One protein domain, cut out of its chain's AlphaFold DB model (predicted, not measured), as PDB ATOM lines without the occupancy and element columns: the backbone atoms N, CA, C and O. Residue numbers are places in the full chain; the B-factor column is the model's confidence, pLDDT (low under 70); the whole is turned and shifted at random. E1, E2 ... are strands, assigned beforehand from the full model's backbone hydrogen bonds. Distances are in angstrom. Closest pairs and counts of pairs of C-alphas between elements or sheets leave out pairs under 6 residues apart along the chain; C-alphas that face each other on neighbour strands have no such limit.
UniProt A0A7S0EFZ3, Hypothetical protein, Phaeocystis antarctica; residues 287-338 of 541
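This is residues 287 to 338 of the 541 residues of the protein "Hypothetical protein" of Phaeocystis antarctica (UniProt A0A7S0EFZ3). This domain has little regular structure: a short two-stranded hairpin, E1 and E2, lies along one side of a body built mostly of loops. The long link between the strands swings out at one end, where residues 307 to 312 stick out, then folds back; residues 287 to 298 loop round the other end. The printed part has 52 residues, with no named helix and two named strands, E1 then E2, in one antiparallel sheet; the class is all strand, with 8 residues in named elements. It is only just loose, close to compact, with a radius of gyration of the C-alphas of 12.0 A and an elongated outline of 36 by 22 by 19 A.

E1, residues 299 to 302, begins at C-alpha 299 (-31.843, 46.194, -36.438) and is 10.7 A long. E2, residues 334 to 337, is 9.4 A long and ends at C-alpha 337 (-29.819, 49.322, -33.216).

The hairpin E1 and E2 is antiparallel, at 139 degrees between directions. N 335 and O 301, 2.8 A apart, are within hydrogen-bond range.

The C-alphas farthest apart, of Gly 292 and Thr 309, are 36.3 A apart. The printed part has no cut. The link E1 to E2 is long, 31 residues. Residues 313 to 321 have pLDDT under 70.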
ATOM      1  N   HIS A 287     -21.137  44.213 -23.877       84.00
ATOM      2  CA  HIS A 287     -21.264  42.827 -24.356       84.00
ATOM      3  C   HIS A 287     -22.331  41.997 -23.620       84.00
ATOM      4  O   HIS A 287     -22.274  40.767 -23.635       84.00
ATOM      5  N   ASP A 288     -23.296  42.658 -22.985       84.88
ATOM      6  CA  ASP A 288     -24.292  42.034 -22.131       84.88
ATOM      7  C   ASP A 288     -25.703  42.533 -22.459       84.88
ATOM      8  O   ASP A 288     -25.898  43.581 -23.082       84.88
ATOM      9  N   ASN A 289     -26.696  41.761 -22.039       84.69
ATOM     10  CA  ASN A 289     -28.082  42.174 -21.945       84.69
ATOM     11  C   ASN A 289     -28.706  41.559 -20.695       84.69
ATOM     12  O   ASN A 289     -28.382  40.435 -20.301       84.69
ATOM     13  N   ALA A 290     -29.659  42.279 -20.103       81.62
ATOM     14  CA  ALA A 290     -30.492  41.712 -19.056       81.62
ATOM     15  C   ALA A 290     -31.229  40.470 -19.593       81.62
ATOM     16  O   ALA A 290     -31.673  40.485 -20.745       81.62
ATOM     17  N   PRO A 291     -31.376  39.393 -18.799       81.69
ATOM     18  CA  PRO A 291     -32.133  38.218 -19.219       81.69
ATOM     19  C   PRO A 291     -33.510  38.598 -19.777       81.69
ATOM     20  O   PRO A 291     -34.271  39.314 -19.128       81.69
ATOM     21  N   GLY A 292     -33.823  38.119 -20.982       82.94
ATOM     22  CA  GLY A 292     -35.074  38.442 -21.678       82.94
ATOM     23  C   GLY A 292     -35.059  39.749 -22.476       82.94
ATOM     24  O   GLY A 292     -36.067  40.070 -23.096       82.94
ATOM     25  N   PHE A 293     -33.941  40.480 -22.503       87.31
ATOM     26  CA  PHE A 293     -33.758  41.674 -23.323       87.31
ATOM     27  C   PHE A 293     -32.703  41.463 -24.422       87.31
ATOM     28  O   PHE A 293     -31.769  40.678 -24.242       87.31
ATOM     29  N   PRO A 294     -32.810  42.189 -25.547       88.50
ATOM     30  CA  PRO A 294     -33.968  42.983 -25.970       88.50
ATOM     31  C   PRO A 294     -35.181  42.084 -26.260       88.50
ATOM     32  O   PRO A 294     -35.036  40.946 -26.698       88.50
ATOM     33  N   LYS A 295     -36.393  42.595 -26.007       88.88
ATOM     34  CA  LYS A 295     -37.651  41.847 -26.214       88.88
ATOM     35  C   LYS A 295     -38.124  41.829 -27.670       88.88
ATOM     36  O   LYS A 295     -39.105  41.170 -28.001       88.88
ATOM     37  N   VAL A 296     -37.425  42.555 -28.536       88.62
ATOM     38  CA  VAL A 296     -37.664  42.627 -29.977       88.62
ATOM     39  C   VAL A 296     -36.410  42.194 -30.727       88.62
ATOM     40  O   VAL A 296     -35.298  42.246 -30.202       88.62
ATOM     41  N   THR A 297     -36.577  41.785 -31.982       89.31
ATOM     42  CA  THR A 297     -35.441  41.594 -32.886       89.31
ATOM     43  C   THR A 297     -34.886  42.951 -33.294       89.31
ATOM     44  O   THR A 297     -35.591  43.728 -33.931       89.31
ATOM     45  N   CYS A 298     -33.626  43.208 -32.956       91.12
ATOM     46  CA  CYS A 298     -32.954  44.463 -33.267       91.12
ATOM     47  C   CYS A 298     -32.589  44.598 -34.741       91.12
ATOM     48  O   CYS A 298     -32.341  43.606 -35.432       91.12
ATOM     49  N   GLY A 299     -32.512  45.846 -35.195       90.44
ATOM     50  CA  GLY A 299     -31.843  46.194 -36.438       90.44
ATOM     51  C   GLY A 299     -30.323  46.170 -36.284       90.44
ATOM     52  O   GLY A 299     -29.775  45.967 -35.195       90.44
ATOM     53  N   SER A 300     -29.627  46.422 -37.389       90.25
ATOM     54  CA  SER A 300     -28.181  46.617 -37.398       90.25
ATOM     55  C   SER A 300     -27.779  47.755 -38.328       90.25
ATOM     56  O   SER A 300     -28.455  48.046 -39.315       90.25
ATOM     57  N   MET A 301     -26.665  48.403 -38.003       90.06
ATOM     58  CA  MET A 301     -26.024  49.396 -38.862       90.06
ATOM     59  C   MET A 301     -24.502  49.238 -38.814       90.06
ATOM     60  O   MET A 301     -23.987  48.694 -37.833       90.06
ATOM     61  N   PRO A 302     -23.756  49.760 -39.804       91.06
ATOM     62  CA  PRO A 302     -22.308  49.864 -39.697       91.06
ATOM     63  C   PRO A 302     -21.915  50.624 -38.431       91.06
ATOM     64  O   PRO A 302     -22.422  51.714 -38.169       91.06
ATOM     65  N   CYS A 303     -21.015  50.047 -37.642       89.38
ATOM     66  CA  CYS A 303     -20.552  50.698 -36.430       89.38
ATOM     67  C   CYS A 303     -19.783  51.995 -36.743       89.38
ATOM     68  O   CYS A 303     -18.996  52.022 -37.699       89.38
ATOM     69  N   PRO A 304     -19.949  53.053 -35.928       87.56
ATOM     70  CA  PRO A 304     -19.204  54.290 -36.094       87.56
ATOM     71  C   PRO A 304     -17.711  54.056 -35.873       87.56
ATOM     72  O   PRO A 304     -17.289  53.170 -35.124       87.56
ATOM     73  N   GLN A 305     -16.904  54.871 -36.545       85.62
ATOM     74  CA  GLN A 305     -15.470  54.916 -36.296       85.62
ATOM     75  C   GLN A 305     -15.185  55.837 -35.101       85.62
ATOM     76  O   GLN A 305     -15.811  56.895 -35.012       85.62
ATOM     77  N   PRO A 306     -14.230  55.488 -34.220       84.69
ATOM     78  CA  PRO A 306     -13.860  56.340 -33.097       84.69
ATOM     79  C   PRO A 306     -13.405  57.731 -33.559       84.69
ATOM     80  O   PRO A 306     -12.552  57.859 -34.438       84.69
ATOM     81  N   TYR A 307     -13.925  58.788 -32.931       87.81
ATOM     82  CA  TYR A 307     -13.461  60.172 -33.148       87.81
ATOM     83  C   TYR A 307     -12.239  60.546 -32.287       87.81
ATOM     84  O   TYR A 307     -11.622  61.605 -32.484       87.81
ATOM     85  N   VAL A 308     -11.902  59.691 -31.316       86.81
ATOM     86  CA  VAL A 308     -10.698  59.785 -30.485       86.81
ATOM     87  C   VAL A 308      -9.547  59.084 -31.203       86.81
ATOM     88  O   VAL A 308      -9.662  57.940 -31.644       86.81
ATOM     89  N   THR A 309      -8.428  59.785 -31.353       82.69
ATOM     90  CA  THR A 309      -7.287  59.318 -32.139       82.69
ATOM     91  C   THR A 309      -6.499  58.209 -31.445       82.69
ATOM     92  O   THR A 309      -6.312  58.186 -30.228       82.69
ATOM     93  N   GLY A 310      -5.977  57.277 -32.246       76.56
ATOM     94  CA  GLY A 310      -5.164  56.166 -31.742       76.56
ATOM     95  C   GLY A 310      -5.969  55.042 -31.086       76.56
ATOM     96  O   GLY A 310      -5.369  54.166 -30.469       76.56
ATOM     97  N   ILE A 311      -7.298  55.044 -31.232       76.31
ATOM     98  CA  ILE A 311      -8.171  53.935 -30.843       76.31
ATOM     99  C   ILE A 311      -8.565  53.166 -32.105       76.31
ATOM    100  O   ILE A 311      -8.987  53.756 -33.099       76.31
ATOM    101  N   ALA A 312      -8.400  51.842 -32.076       71.31
ATOM    102  CA  ALA A 312      -8.853  50.988 -33.164       71.31
ATOM    103  C   ALA A 312     -10.384  50.988 -33.237       71.31
ATOM    104  O   ALA A 312     -11.065  50.955 -32.211       71.31
ATOM    105  N   GLY A 313     -10.917  51.002 -34.458       67.75
ATOM    106  CA  GLY A 313     -12.347  50.847 -34.686       67.75
ATOM    107  C   GLY A 313     -12.886  49.488 -34.217       67.75
ATOM    108  O   GLY A 313     -12.118  48.577 -33.891       67.75
ATOM    109  N   PRO A 314     -14.218  49.341 -34.188       69.25
ATOM    110  CA  PRO A 314     -14.877  48.101 -33.790       69.25
ATOM    111  C   PRO A 314     -14.446  46.923 -34.672       69.25
ATOM    112  O   PRO A 314     -14.091  47.092 -35.840       69.25
ATOM    113  N   SER A 315     -14.476  45.712 -34.103       66.88
ATOM    114  CA  SER A 315     -14.049  44.493 -34.798       66.88
ATOM    115  C   SER A 315     -14.797  44.311 -36.122       66.88
ATOM    116  O   SER A 315     -16.027  44.235 -36.160       66.88
ATOM    117  N   MET A 316     -14.037  44.173 -37.211       66.00
ATOM    118  CA  MET A 316     -14.560  43.794 -38.530       66.00
ATOM    119  C   MET A 316     -14.791  42.279 -38.655       66.00
ATOM    120  O   MET A 316     -15.318  41.826 -39.668       66.00
ATOM    121  N   GLY A 317     -14.384  41.494 -37.653       66.19
ATOM    122  CA  GLY A 317     -14.602  40.050 -37.581       66.19
ATOM    123  C   GLY A 317     -15.785  39.675 -36.688       66.19
ATOM    124  O   GLY A 317     -16.532  40.537 -36.224       66.19
ATOM    125  N   MET A 318     -15.934  38.377 -36.413       67.00
ATOM    126  CA  MET A 318     -16.939  37.877 -35.468       67.00
ATOM    127  C   MET A 318     -16.821  38.573 -34.104       67.00
ATOM    128  O   MET A 318     -15.728  38.986 -33.707       67.00
ATOM    129  N   ALA A 319     -17.950  38.694 -33.399       67.50
ATOM    130  CA  ALA A 319     -17.965  39.212 -32.036       67.50
ATOM    131  C   ALA A 319     -16.985  38.401 -31.182       67.50
ATOM    132  O   ALA A 319     -17.099  37.180 -31.082       67.50
ATOM    133  N   LEU A 320     -15.997  39.084 -30.608       67.69
ATOM    134  CA  LEU A 320     -15.049  38.470 -29.693       67.69
ATOM    135  C   LEU A 320     -15.594  38.613 -28.274       67.69
ATOM    136  O   LEU A 320     -16.097  39.676 -27.901       67.69
ATOM    137  N   GLY A 321     -15.490  37.540 -27.493       67.00
ATOM    138  CA  GLY A 321     -15.804  37.571 -26.073       67.00
ATOM    139  C   GLY A 321     -14.901  38.545 -25.300       67.00
ATOM    140  O   GLY A 321     -13.906  39.051 -25.827       67.00
ATOM    141  N   PRO A 322     -15.214  38.796 -24.026       76.75
ATOM    142  CA  PRO A 322     -16.196  38.064 -23.232       76.75
ATOM    143  C   PRO A 322     -17.651  38.482 -23.511       76.75
ATOM    144  O   PRO A 322     -17.894  39.610 -23.936       76.75
ATOM    145  N   HIS A 323     -18.603  37.578 -23.274       82.50
ATOM    146  CA  HIS A 323     -20.044  37.796 -23.447       82.50
ATOM    147  C   HIS A 323     -20.780  37.683 -22.116       82.50
ATOM    148  O   HIS A 323     -20.465  36.829 -21.289       82.50
ATOM    149  N   GLY A 324     -21.754  38.562 -21.916       80.31
ATOM    150  CA  GLY A 324     -22.606  38.545 -20.745       80.31
ATOM    151  C   GLY A 324     -23.725  37.509 -20.836       80.31
ATOM    152  O   GLY A 324     -23.663  36.523 -21.568       80.31
ATOM    153  N   THR A 325     -24.795  37.763 -20.089       74.06
ATOM    154  CA  THR A 325     -25.994  36.917 -20.029       74.06
ATOM    155  C   THR A 325     -26.847  37.011 -21.301       74.06
ATOM    156  O   THR A 325     -27.664  36.127 -21.560       74.06
ATOM    157  N   GLY A 326     -26.633  38.037 -22.128       73.38
ATOM    158  CA  GLY A 326     -27.205  38.138 -23.469       73.38
ATOM    159  C   GLY A 326     -26.266  38.822 -24.462       73.38
ATOM    160  O   GLY A 326     -25.237  39.380 -24.091       73.38
ATOM    161  N   THR A 327     -26.617  38.767 -25.750       71.69
ATOM    162  CA  THR A 327     -25.737  39.227 -26.836       71.69
ATOM    163  C   THR A 327     -26.090  40.639 -27.286       71.69
ATOM    164  O   THR A 327     -27.155  40.860 -27.855       71.69
ATOM    165  N   SER A 328     -25.175  41.586 -27.078       76.06
ATOM    166  CA  SER A 328     -25.242  42.959 -27.608       76.06
ATOM    167  C   SER A 328     -23.926  43.402 -28.266       76.06
ATOM    168  O   SER A 328     -23.714  44.584 -28.515       76.06
ATOM    169  N   ALA A 329     -23.009  42.462 -28.513       77.94
ATOM    170  CA  ALA A 329     -21.683  42.755 -29.040       77.94
ATOM    171  C   ALA A 329     -21.719  43.115 -30.539       77.94
ATOM    172  O   ALA A 329     -22.473  42.495 -31.297       77.94
ATOM    173  N   PRO A 330     -20.879  44.066 -30.988       83.38
ATOM    174  CA  PRO A 330     -20.690  44.323 -32.406       83.38
ATOM    175  C   PRO A 330     -20.096  43.091 -33.096       83.38
ATOM    176  O   PRO A 330     -19.228  42.406 -32.548       83.38
ATOM    177  N   ALA A 331     -20.552  42.819 -34.315       83.25
ATOM    178  CA  ALA A 331     -20.108  41.677 -35.104       83.25
ATOM    179  C   ALA A 331     -20.007  42.055 -36.579       83.25
ATOM    180  O   ALA A 331     -20.924  42.655 -37.137       83.25
ATOM    181  N   ASN A 332     -18.911  41.664 -37.228       85.94
ATOM    182  CA  ASN A 332     -18.666  41.903 -38.651       85.94
ATOM    183  C   ASN A 332     -18.792  43.394 -39.031       85.94
ATOM    184  O   ASN A 332     -19.382  43.742 -40.056       85.94
ATOM    185  N   GLY A 333     -18.305  44.289 -38.163       85.94
ATOM    186  CA  GLY A 333     -18.424  45.740 -38.335       85.94
ATOM    187  C   GLY A 333     -19.847  46.299 -38.191       85.94
ATOM    188  O   GLY A 333     -20.066  47.458 -38.538       85.94
ATOM    189  N   GLN A 334     -20.812  45.505 -37.714       88.75
ATOM    190  CA  GLN A 334     -22.199  45.920 -37.489       88.75
ATOM    191  C   GLN A 334     -22.511  46.053 -35.996       88.75
ATOM    192  O   GLN A 334     -22.097  45.227 -35.182       88.75
ATOM    193  N   CYS A 335     -23.280  47.083 -35.663       90.25
ATOM    194  CA  CYS A 335     -23.723  47.438 -34.323       90.25
ATOM    195  C   CYS A 335     -25.241  47.273 -34.235       90.25
ATOM    196  O   CYS A 335     -25.958  47.634 -35.170       90.25
ATOM    197  N   ALA A 336     -25.725  46.733 -33.115       90.44
ATOM    198  CA  ALA A 336     -27.155  46.574 -32.872       90.44
ATOM    199  C   ALA A 336     -27.837  47.938 -32.682       90.44
ATOM    200  O   ALA A 336     -27.310  48.826 -32.001       90.44
ATOM    201  N   VAL A 337     -29.007  48.103 -33.300       91.25
ATOM    202  CA  VAL A 337     -29.819  49.322 -33.216       91.25
ATOM    203  C   VAL A 337     -31.297  49.025 -33.072       91.25
ATOM    204  O   VAL A 337     -31.735  47.908 -33.359       91.25
ATOM    205  N   SER A 338     -32.059  50.020 -32.615       89.62
ATOM    206  CA  SER A 338     -33.519  49.938 -32.572       89.62
ATOM    207  C   SER A 338     -34.071  49.485 -33.914       89.62
ATOM    208  O   SER A 338     -33.587  49.888 -34.975       89.62
TER     209      SER A 338